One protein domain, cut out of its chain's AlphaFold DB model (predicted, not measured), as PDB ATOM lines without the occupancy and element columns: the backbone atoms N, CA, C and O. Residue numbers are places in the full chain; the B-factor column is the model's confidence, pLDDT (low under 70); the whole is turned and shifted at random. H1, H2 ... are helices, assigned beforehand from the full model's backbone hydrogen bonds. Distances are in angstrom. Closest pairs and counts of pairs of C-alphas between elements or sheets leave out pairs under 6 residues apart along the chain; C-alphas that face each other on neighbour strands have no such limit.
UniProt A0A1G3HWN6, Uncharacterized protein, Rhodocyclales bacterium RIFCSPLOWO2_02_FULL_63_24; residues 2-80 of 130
ATOM      1  N   SER A   2     192.265 179.916 125.325       77.38
ATOM      2  CA  SER A   2     192.126 180.844 126.462       77.38
ATOM      3  C   SER A   2     191.131 181.940 126.090       77.38
ATOM      4  O   SER A   2     191.505 182.997 125.591       77.38
ATOM      5  N   ARG A   3     189.833 181.657 126.221       83.44
ATOM      6  CA  ARG A   3     188.794 182.691 126.137       83.44
ATOM      7  C   ARG A   3     187.931 182.575 127.381       83.44
ATOM      8  O   ARG A   3     187.415 181.498 127.657       83.44
ATOM      9  N   ASN A   4     187.791 183.686 128.098       87.00
ATOM     10  CA  ASN A   4     186.866 183.838 129.214       87.00
ATOM     11  C   ASN A   4     185.738 184.790 128.782       87.00
ATOM     12  O   ASN A   4     185.876 186.007 128.926       87.00
ATOM     13  N   PRO A   5     184.689 184.280 128.117       90.38
ATOM     14  CA  PRO A   5     183.603 185.122 127.642       90.38
ATOM     15  C   PRO A   5     182.805 185.693 128.821       90.38
ATOM     16  O   PRO A   5     182.383 184.965 129.716       90.38
ATOM     17  N   LEU A   6     182.559 187.003 128.790       94.19
ATOM     18  CA  LEU A   6     181.705 187.676 129.763       94.19
ATOM     19  C   LEU A   6     180.243 187.238 129.583       94.19
ATOM     20  O   LEU A   6     179.660 187.447 128.518       94.19
ATOM     21  N   VAL A   7     179.634 186.696 130.640       94.31
ATOM     22  CA  VAL A   7     178.200 186.369 130.684       94.31
ATOM     23  C   VAL A   7     177.460 187.487 131.408       94.31
ATOM     24  O   VAL A   7     177.768 187.812 132.551       94.31
ATOM     25  N   ARG A   8     176.477 188.100 130.743       91.62
ATOM     26  CA  ARG A   8     175.670 189.165 131.345       91.62
ATOM     27  C   ARG A   8     174.582 188.574 132.234       91.62
ATOM     28  O   ARG A   8     173.804 187.738 131.786       91.62
ATOM     29  N   GLU A   9     174.457 189.100 133.444       92.44
ATOM     30  CA  GLU A   9     173.379 188.718 134.351       92.44
ATOM     31  C   GLU A   9     172.018 189.282 133.902       92.44
ATOM     32  O   GLU A   9     171.855 190.466 133.561       92.44
ATOM     33  N   VAL A  10     171.007 188.414 133.923       93.38
ATOM     34  CA  VAL A  10     169.608 188.757 133.660       93.38
ATOM     35  C   VAL A  10     168.810 188.496 134.940       93.38
ATOM     36  O   VAL A  10     168.705 187.345 135.355       93.38
ATOM     37  N   PRO A  11     168.246 189.538 135.580       94.00
ATOM     38  CA  PRO A  11     167.441 189.386 136.779       94.00
ATOM     39  C   PRO A  11     166.230 188.490 136.510       94.00
ATOM     40  O   PRO A  11     165.491 188.755 135.558       94.00
ATOM     41  N   PRO A  12     165.965 187.480 137.350       91.00
ATOM     42  CA  PRO A  12     164.925 186.492 137.076       91.00
ATOM     43  C   PRO A  12     163.509 187.089 137.104       91.00
ATOM     44  O   PRO A  12     162.643 186.649 136.356       91.00
ATOM     45  N   THR A  13     163.273 188.119 137.922       93.69
ATOM     46  CA  THR A  13     161.925 188.649 138.202       93.69
ATOM     47  C   THR A  13     161.663 190.045 137.648       93.69
ATOM     48  O   THR A  13     160.524 190.496 137.667       93.69
ATOM     49  N   SER A  14     162.684 190.749 137.157       95.62
ATOM     50  CA  SER A  14     162.553 192.148 136.717       95.62
ATOM     51  C   SER A  14     163.077 192.410 135.307       95.62
ATOM     52  O   SER A  14     163.042 193.548 134.833       95.62
ATOM     53  N   TRP A  15     163.522 191.370 134.590       95.56
ATOM     54  CA  TRP A  15     164.028 191.505 133.222       95.56
ATOM     55  C   TRP A  15     163.020 192.173 132.278       95.56
ATOM     56  O   TRP A  15     163.421 192.920 131.385       95.56
ATOM     57  N   PHE A  16     161.720 191.957 132.490       95.69
ATOM     58  CA  PHE A  16     160.677 192.468 131.608       95.69
ATOM     59  C   PHE A  16     160.403 193.969 131.768       95.69
ATOM     60  O   PHE A  16     159.879 194.585 130.843       95.69
ATOM     61  N   PHE A  17     160.815 194.599 132.873       96.56
ATOM     62  CA  PHE A  17     160.731 196.060 133.026       96.56
ATOM     63  C   PHE A  17     161.758 196.808 132.168       96.56
ATOM     64  O   PHE A  17     161.661 198.016 131.984       96.56
ATOM     65  N   ARG A  18     162.743 196.097 131.607       93.75
ATOM     66  CA  ARG A  18     163.832 196.699 130.827       93.75
ATOM     67  C   ARG A  18     163.398 197.214 129.457       93.75
ATOM     68  O   ARG A  18     164.129 197.997 128.859       93.75
ATOM     69  N   HIS A  19     162.271 196.745 128.918       96.56
ATOM     70  CA  HIS A  19     161.835 197.146 127.584       96.56
ATOM     71  C   HIS A  19     160.306 197.081 127.421       96.56
ATOM     72  O   HIS A  19     159.703 196.060 127.767       96.56
ATOM     73  N   PRO A  20     159.664 198.077 126.776       97.06
ATOM     74  CA  PRO A  20     158.209 198.103 126.597       97.06
ATOM     75  C   PRO A  20     157.625 196.868 125.892       97.06
ATOM     76  O   PRO A  20     156.489 196.481 126.151       97.06
ATOM     77  N   ARG A  21     158.386 196.219 124.996       96.19
ATOM     78  CA  ARG A  21     157.944 194.962 124.350       96.19
ATOM     79  C   ARG A  21     157.809 193.813 125.351       96.19
ATOM     80  O   ARG A  21     156.869 193.037 125.229       96.19
ATOM     81  N   TYR A  22     158.710 193.718 126.328       96.62
ATOM     82  CA  TYR A  22     158.638 192.687 127.361       96.62
ATOM     83  C   TYR A  22     157.495 192.967 128.333       96.62
ATOM     84  O   TYR A  22     156.774 192.048 128.700       96.62
ATOM     85  N   MET A  23     157.256 194.238 128.666       97.38
ATOM     86  CA  MET A  23     156.091 194.624 129.465       97.38
ATOM     87  C   MET A  23     154.775 194.256 128.773       97.38
ATOM     88  O   MET A  23     153.908 193.670 129.407       97.38
ATOM     89  N   ARG A  24     154.631 194.523 127.467       96.69
ATOM     90  CA  ARG A  24     153.436 194.113 126.701       96.69
ATOM     91  C   ARG A  24     153.266 192.597 126.625       96.69
ATOM     92  O   ARG A  24     152.137 192.118 126.694       96.69
ATOM     93  N   TYR A  25     154.372 191.862 126.496       95.75
ATOM     94  CA  TYR A  25     154.375 190.403 126.574       95.75
ATOM     95  C   TYR A  25     153.878 189.926 127.945       95.75
ATOM     96  O   TYR A  25     152.919 189.168 128.006       95.75
ATOM     97  N   MET A  26     154.439 190.433 129.044       97.06
ATOM     98  CA  MET A  26     154.000 190.042 130.388       97.06
ATOM     99  C   MET A  26     152.555 190.453 130.670       97.06
ATOM    100  O   MET A  26     151.809 189.674 131.251       97.06
ATOM    101  N   ALA A  27     152.126 191.631 130.208       96.69
ATOM    102  CA  ALA A  27     150.734 192.059 130.304       96.69
ATOM    103  C   ALA A  27     149.787 191.071 129.605       96.69
ATOM    104  O   ALA A  27     148.689 190.833 130.097       96.69
ATOM    105  N   ARG A  28     150.218 190.461 128.487       97.31
ATOM    106  CA  ARG A  28     149.436 189.427 127.795       97.31
ATOM    107  C   ARG A  28     149.318 188.192 128.664       97.31
ATOM    108  O   ARG A  28     148.208 187.708 128.847       97.31
ATOM    109  N   GLU A  29     150.421 187.715 129.226       96.88
ATOM    110  CA  GLU A  29     150.398 186.536 130.094       96.88
ATOM    111  C   GLU A  29     149.511 186.752 131.326       96.88
ATOM    112  O   GLU A  29     148.711 185.888 131.658       96.88
ATOM    113  N   ILE A  30     149.557 187.936 131.946       97.38
ATOM    114  CA  ILE A  30     148.753 188.264 133.136       97.38
ATOM    115  C   ILE A  30     147.239 188.177 132.876       97.38
ATOM    116  O   ILE A  30     146.480 187.902 133.807       97.38
ATOM    117  N   THR A  31     146.775 188.330 131.627       98.31
ATOM    118  CA  THR A  31     145.345 188.150 131.303       98.31
ATOM    119  C   THR A  31     144.809 186.773 131.704       98.31
ATOM    120  O   THR A  31     143.622 186.659 132.010       98.31
ATOM    121  N   CYS A  32     145.668 185.747 131.787       97.88
ATOM    122  CA  CYS A  32     145.270 184.396 132.177       97.88
ATOM    123  C   CYS A  32     144.691 184.329 133.596       97.88
ATOM    124  O   CYS A  32     143.813 183.509 133.849       97.88
ATOM    125  N   ILE A  33     145.120 185.216 134.501       98.44
ATOM    126  CA  ILE A  33     144.619 185.271 135.878       98.44
ATOM    127  C   ILE A  33     143.144 185.680 135.872       98.44
ATOM    128  O   ILE A  33     142.320 185.035 136.515       98.44
ATOM    129  N   PHE A  34     142.798 186.712 135.100       98.31
ATOM    130  CA  PHE A  34     141.421 187.186 134.974       98.31
ATOM    131  C   PHE A  34     140.533 186.164 134.268       98.31
ATOM    132  O   PHE A  34     139.436 185.881 134.739       98.31
ATOM    133  N   ILE A  35     141.024 185.573 133.174       98.38
ATOM    134  CA  ILE A  35     140.295 184.542 132.426       98.38
ATOM    135  C   ILE A  35     140.052 183.315 133.313       98.38
ATOM    136  O   ILE A  35     138.926 182.837 133.407       98.38
ATOM    137  N   GLY A  36     141.079 182.840 134.021       98.44
ATOM    138  CA  GLY A  36     140.970 181.713 134.945       98.44
ATOM    139  C   GLY A  36     140.001 181.987 136.095       98.44
ATOM    140  O   GLY A  36     139.140 181.156 136.381       98.44
ATOM    141  N   ALA A  37     140.077 183.171 136.708       98.44
ATOM    142  CA  ALA A  37     139.134 183.587 137.745       98.44
ATOM    143  C   ALA A  37     137.690 183.645 137.219       98.44
ATOM    144  O   ALA A  37     136.769 183.188 137.895       98.44
ATOM    145  N   TYR A  38     137.486 184.140 135.995       98.50
ATOM    146  CA  TYR A  38     136.170 184.176 135.361       98.50
ATOM    147  C   TYR A  38     135.635 182.766 135.068       98.50
ATOM    148  O   TYR A  38     134.464 182.488 135.313       98.50
ATOM    149  N   CYS A  39     136.485 181.833 134.628       98.50
ATOM    150  CA  CYS A  39     136.106 180.427 134.476       98.50
ATOM    151  C   CYS A  39     135.641 179.813 135.806       98.50
ATOM    152  O   CYS A  39     134.620 179.129 135.840       98.50
ATOM    153  N   VAL A  40     136.346 180.085 136.910       98.56
ATOM    154  CA  VAL A  40     135.919 179.638 138.248       98.56
ATOM    155  C   VAL A  40     134.572 180.254 138.626       98.56
ATOM    156  O   VAL A  40     133.696 179.532 139.099       98.56
ATOM    157  N   LEU A  41     134.367 181.551 138.371       98.44
ATOM    158  CA  LEU A  41     133.082 182.218 138.601       98.44
ATOM    159  C   LEU A  41     131.940 181.523 137.841       98.44
ATOM    160  O   LEU A  41     130.883 181.287 138.421       98.44
ATOM    161  N   LEU A  42     132.154 181.152 136.575       98.38
ATOM    162  CA  LEU A  42     131.163 180.431 135.770       98.38
ATOM    163  C   LEU A  42     130.868 179.031 136.322       98.38
ATOM    164  O   LEU A  42     129.706 178.632 136.374       98.38
ATOM    165  N   VAL A  43     131.887 178.297 136.781       98.69
ATOM    166  CA  VAL A  43     131.701 176.988 137.435       98.69
ATOM    167  C   VAL A  43     130.897 177.131 138.727       98.69
ATOM    168  O   VAL A  43     129.988 176.340 138.979       98.69
ATOM    169  N   VAL A  44     131.175 178.164 139.527       98.62
ATOM    170  CA  VAL A  44     130.366 178.490 140.708       98.62
ATOM    171  C   VAL A  44     128.934 178.824 140.294       98.62
ATOM    172  O   VAL A  44     128.003 178.295 140.893       98.62
ATOM    173  N   GLY A  45     128.734 179.630 139.251       98.50
ATOM    174  CA  GLY A  45     127.408 179.938 138.711       98.50
ATOM    175  C   GLY A  45     126.632 178.679 138.315       98.50
ATOM    176  O   GLY A  45     125.481 178.519 138.718       98.50
ATOM    177  N   LEU A  46     127.279 177.740 137.619       98.62
ATOM    178  CA  LEU A  46     126.686 176.453 137.246       98.62
ATOM    179  C   LEU A  46     126.299 175.621 138.478       98.62
ATOM    180  O   LEU A  46     125.200 175.071 138.538       98.62
ATOM    181  N   GLN A  47     127.173 175.563 139.485       98.56
ATOM    182  CA  GLN A  47     126.892 174.869 140.741       98.56
ATOM    183  C   GLN A  47     125.706 175.501 141.486       98.56
ATOM    184  O   GLN A  47     124.850 174.782 142.000       98.56
ATOM    185  N   ARG A  48     125.628 176.836 141.528       98.62
ATOM    186  CA  ARG A  48     124.538 177.576 142.181       98.62
ATOM    187  C   ARG A  48     123.213 177.397 141.457       98.62
ATOM    188  O   ARG A  48     122.195 177.234 142.120       98.62
ATOM    189  N   LEU A  49     123.242 177.359 140.127       98.50
ATOM    190  CA  LEU A  49     122.079 177.049 139.303       98.50
ATOM    191  C   LEU A  49     121.552 175.635 139.594       98.50
ATOM    192  O   LEU A  49     120.355 175.453 139.804       98.50
ATOM    193  N   ALA A  50     122.444 174.644 139.686       98.44
ATOM    194  CA  ALA A  50     122.081 173.264 140.012       98.44
ATOM    195  C   ALA A  50     121.545 173.094 141.449       98.44
ATOM    196  O   ALA A  50     120.745 172.198 141.707       98.44
ATOM    197  N   ALA A  51     121.959 173.956 142.382       98.31
ATOM    198  CA  ALA A  51     121.523 173.931 143.779       98.31
ATOM    199  C   ALA A  51     120.105 174.500 144.008       98.31
ATOM    200  O   ALA A  51     119.600 174.459 145.131       98.31
ATOM    201  N   GLY A  52     119.450 175.006 142.961       98.38
ATOM    202  CA  GLY A  52     118.058 175.442 142.988       98.38
ATOM    203  C   GLY A  52     117.864 176.959 143.119       98.38
ATOM    204  O   GLY A  52     118.826 177.717 143.268       98.38
ATOM    205  N   PRO A  53     116.600 177.425 143.074       98.31
ATOM    206  CA  PRO A  53     116.282 178.837 142.853       98.31
ATOM    207  C   PRO A  53     116.874 179.788 143.896       98.31
ATOM    208  O   PRO A  53     117.441 180.814 143.541       98.31
ATOM    209  N   ALA A  54     116.818 179.432 145.184       98.25
ATOM    210  CA  ALA A  54     117.341 180.289 146.249       98.25
ATOM    211  C   ALA A  54     118.864 180.499 146.151       98.25
ATOM    212  O   ALA A  54     119.363 181.598 146.393       98.25
ATOM    213  N   ALA A  55     119.614 179.457 145.771       98.38
ATOM    214  CA  ALA A  55     121.061 179.548 145.595       98.38
ATOM    215  C   ALA A  55     121.431 180.372 144.355       98.38
ATOM    216  O   ALA A  55     122.398 181.138 144.398       98.38
ATOM    217  N   TRP A  56     120.653 180.238 143.278       98.56
ATOM    218  CA  TRP A  56     120.810 181.029 142.063       98.56
ATOM    219  C   TRP A  56     120.535 182.517 142.300       98.56
ATOM    220  O   TRP A  56     121.370 183.349 141.956       98.56
ATOM    221  N   GLU A  57     119.439 182.860 142.979       98.44
ATOM    222  CA  GLU A  57     119.129 184.253 143.329       98.44
ATOM    223  C   GLU A  57     120.217 184.879 144.210       98.44
ATOM    224  O   GLU A  57     120.639 186.012 143.977       98.44
ATOM    225  N   GLY A  58     120.751 184.123 145.177       98.31
ATOM    226  CA  GLY A  58     121.887 184.573 145.984       98.31
ATOM    227  C   GLY A  58     123.141 184.853 145.147       98.31
ATOM    228  O   GLY A  58     123.834 185.844 145.380       98.31
ATOM    229  N   PHE A  59     123.418 184.019 144.140       98.50
ATOM    230  CA  PHE A  59     124.512 184.247 143.196       98.50
ATOM    231  C   PHE A  59     124.284 185.514 142.361       98.50
ATOM    232  O   PHE A  59     125.172 186.363 142.295       98.50
ATOM    233  N   LEU A  60     123.085 185.693 141.797       98.19
ATOM    234  CA  LEU A  60     122.725 186.890 141.031       98.19
ATOM    235  C   LEU A  60     122.830 188.171 141.866       98.19
ATOM    236  O   LEU A  60     123.313 189.189 141.370       98.19
ATOM    237  N   LEU A  61     122.414 188.131 143.133       98.12
ATOM    238  CA  LEU A  61     122.563 189.261 144.047       98.12
ATOM    239  C   LEU A  61     124.042 189.600 144.274       98.12
ATOM    240  O   LEU A  61     124.418 190.770 144.225       98.12
ATOM    241  N   GLY A  62     124.889 188.581 144.450       98.00
ATOM    242  CA  GLY A  62     126.339 188.749 144.540       98.00
ATOM    243  C   GLY A  62     126.935 189.412 143.294       98.00
ATOM    244  O   GLY A  62     127.759 190.320 143.420       98.00
ATOM    245  N   LEU A  63     126.459 189.038 142.099       97.94
ATOM    246  CA  LEU A  63     126.922 189.628 140.839       97.94
ATOM    247  C   LEU A  63     126.621 191.129 140.716       97.94
ATOM    248  O   LEU A  63     127.367 191.835 140.037       97.94
ATOM    249  N   ARG A  64     125.571 191.619 141.389       97.81
ATOM    250  CA  ARG A  64     125.167 193.037 141.399       97.81
ATOM    251  C   ARG A  64     125.985 193.907 142.358       97.81
ATOM    252  O   ARG A  64     125.808 195.123 142.363       97.81
ATOM    253  N   SER A  65     126.848 193.315 143.184       98.12
ATOM    254  CA  SER A  65     127.717 194.077 144.086       98.12
ATOM    255  C   SER A  65     128.738 194.928 143.317       98.12
ATOM    256  O   SER A  65     129.155 194.578 142.211       98.12
ATOM    257  N   ALA A  66     129.172 196.041 143.920       97.94
ATOM    258  CA  ALA A  66     130.156 196.939 143.314       97.94
ATOM    259  C   ALA A  66     131.477 196.218 142.990       97.94
ATOM    260  O   ALA A  66     131.993 196.352 141.881       97.94
ATOM    261  N   ASP A  67     131.971 195.392 143.915       97.44
ATOM    262  CA  ASP A  67     133.208 194.623 143.735       97.44
ATOM    263  C   ASP A  67     133.096 193.635 142.571       97.44
ATOM    264  O   ASP A  67     134.015 193.515 141.758       97.44
ATOM    265  N   SER A  68     131.942 192.970 142.443       97.94
ATOM    266  CA  SER A  68     131.674 192.084 141.312       97.94
ATOM    267  C   SER A  68     131.688 192.854 139.994       97.94
ATOM    268  O   SER A  68     132.355 192.432 139.051       97.94
ATOM    269  N   ILE A  69     131.009 193.999 139.913       98.12
ATOM    270  CA  ILE A  69     130.975 194.821 138.696       98.12
ATOM    271  C   ILE A  69     132.389 195.267 138.304       98.12
ATOM    272  O   ILE A  69     132.778 195.119 137.145       98.12
ATOM    273  N   VAL A  70     133.185 195.748 139.264       98.44
ATOM    274  CA  VAL A  70     134.587 196.126 139.027       98.44
ATOM    275  C   VAL A  70     135.383 194.935 138.497       98.44
ATOM    276  O   VAL A  70     136.077 195.066 137.488       98.44
ATOM    277  N   PHE A  71     135.244 193.758 139.111       98.38
ATOM    278  CA  PHE A  71     135.902 192.546 138.631       98.38
ATOM    279  C   PHE A  71     135.507 192.197 137.189       98.38
ATOM    280  O   PHE A  71     136.390 191.926 136.375       98.38
ATOM    281  N   HIS A  72     134.218 192.250 136.837       98.44
ATOM    282  CA  HIS A  72     133.751 191.936 135.482       98.44
ATOM    283  C   HIS A  72     134.302 192.918 134.445       98.44
ATOM    284  O   HIS A  72     134.702 192.495 133.364       98.44
ATOM    285  N   LEU A  73     134.389 194.211 134.773       98.50
ATOM    286  CA  LEU A  73     134.994 195.208 133.887       98.50
ATOM    287  C   LEU A  73     136.488 194.940 133.666       98.50
ATOM    288  O   LEU A  73     136.962 194.990 132.530       98.50
ATOM    289  N   LEU A  74     137.229 194.605 134.726       98.38
ATOM    290  CA  LEU A  74     138.645 194.243 134.615       98.38
ATOM    291  C   LEU A  74     138.836 192.959 133.802       98.38
ATOM    292  O   LEU A  74     139.698 192.909 132.922       98.38
ATOM    293  N   ALA A  75     138.009 191.942 134.053       98.50
ATOM    294  CA  ALA A  75     138.024 190.693 133.304       98.50
ATOM    295  C   ALA A  75     137.697 190.915 131.823       98.50
ATOM    296  O   ALA A  75     138.354 190.340 130.959       98.50
ATOM    297  N   LEU A  76     136.752 191.807 131.518       98.19
ATOM    298  CA  LEU A  76     136.394 192.177 130.155       98.19
ATOM    299  C   LEU A  76     137.553 192.879 129.433       98.19
ATOM    300  O   LEU A  76     137.899 192.503 128.314       98.19
ATOM    301  N   VAL A  77     138.205 193.852 130.076       98.38
ATOM    302  CA  VAL A  77     139.397 194.523 129.522       98.38
ATOM    303  C   VAL A  77     140.523 193.516 129.274       98.38
ATOM    304  O   VAL A  77     141.140 193.529 128.205       98.38
ATOM    305  N   ALA A  78     140.768 192.609 130.224       98.31
ATOM    306  CA  ALA A  78     141.758 191.550 130.074       98.31
ATOM    307  C   ALA A  78     141.414 190.606 128.910       98.31
ATOM    308  O   ALA A  78     142.298 190.278 128.120       98.31
ATOM    309  N   ALA A  79     140.146 190.219 128.756       98.12
ATOM    310  CA  ALA A  79     139.679 189.366 127.667       98.12
ATOM    311  C   ALA A  79     139.824 190.042 126.294       98.12
ATOM    312  O   ALA A  79     140.298 189.406 125.355       98.12
ATOM    313  N   PHE A  80     139.503 191.337 126.174       98.06
ATOM    314  CA  PHE A  80     139.732 192.096 124.938       98.06
ATOM    315  C   PHE A  80     141.219 192.163 124.577       98.06
ATOM    316  O   PHE A  80     141.589 191.896 123.433       98.06
TER     317      PHE A  80
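This is residues 2 to 80 of the 130 residues of an uncharacterized protein of Rhodocyclales bacterium RIFCSPLOWO2_02_FULL_63_24 (UniProt A0A1G3HWN6). One long helix, H2, is the spine of this domain; after residue 50 the backbone folds back into H3, which forms a helical hairpin with H2, and H4 then crosses H2 near its middle. At the other end of H2 sits the short H1, and before it residues 2 to 14 stick out as a long tail that makes much of the length. The printed part has 79 residues with four named helices, in the order H1, H2, H3, H4, and no named strand; the class is all helix. The whole is extended, with a radius of gyration of the C-alphas of 21.0 A and spans of 77 by 22 by 17 A.

Find C-alpha 20 at (158.209, 198.103, 126.597); from there H2, residues 20 to 50, runs 45.8 A to C-alpha 50 at (122.081, 173.264, 140.012). After it comes H3, residues 53 to 63, which is 15.3 A long. H4, residues 66 to 80, runs 21.3 A and ends at C-alpha 80, at (139.732, 192.096, 124.938). Before H2, look for H1 at residues 15 to 18, 5.7 A from first to last C-alpha.

Begin with H2, the hub, which touches the three other helices. With residues 45 to 49 alone it touches H3; their closest C-alphas, those of Leu 49 and Trp 56, are 5.0 A apart. This hairpin has a shallow tilt of 24 degrees, and its helices run opposite ways. Look next at residues 31 to 38 of H2, which touch residues 74 to 79 of H4, the closest C-alphas being those of Thr 31 and Ala 78 at 5.1 A. H2 and H4 run opposite ways at a steep tilt of 53 degrees. H3 and H4 are close but not clearly touching, with the C-alphas of Leu 63 and Ile 69 closest at 6.9 A, and stand about perpendicular at 74 degrees. H1 and H2 touch only at the corner by their link, where the C-alphas of Phe 16 and Tyr 22 are closest at 4.7 A. H1 is apart from H3 and from H4. Every O i to N i+4 pair is within hydrogen-bond range in H3 and H4, and 23 of 27 are in H2; H1 is too short for such a pair.

The C-alphas of Ser 2 and Pro 53 are the two farthest apart, at 77.6 A. Residues 2 to 14 stand free, and so do residues 64 to 70, of which 66 to 70 belong to H4; without these stretches the body spans 52 by 16 by 16 A. The links H1 to H2, H2 to H3 and H3 to H4 are tight. The printed part has no cut; the mean pLDDT of the printed part is 96.7, and no printed residue is under 70.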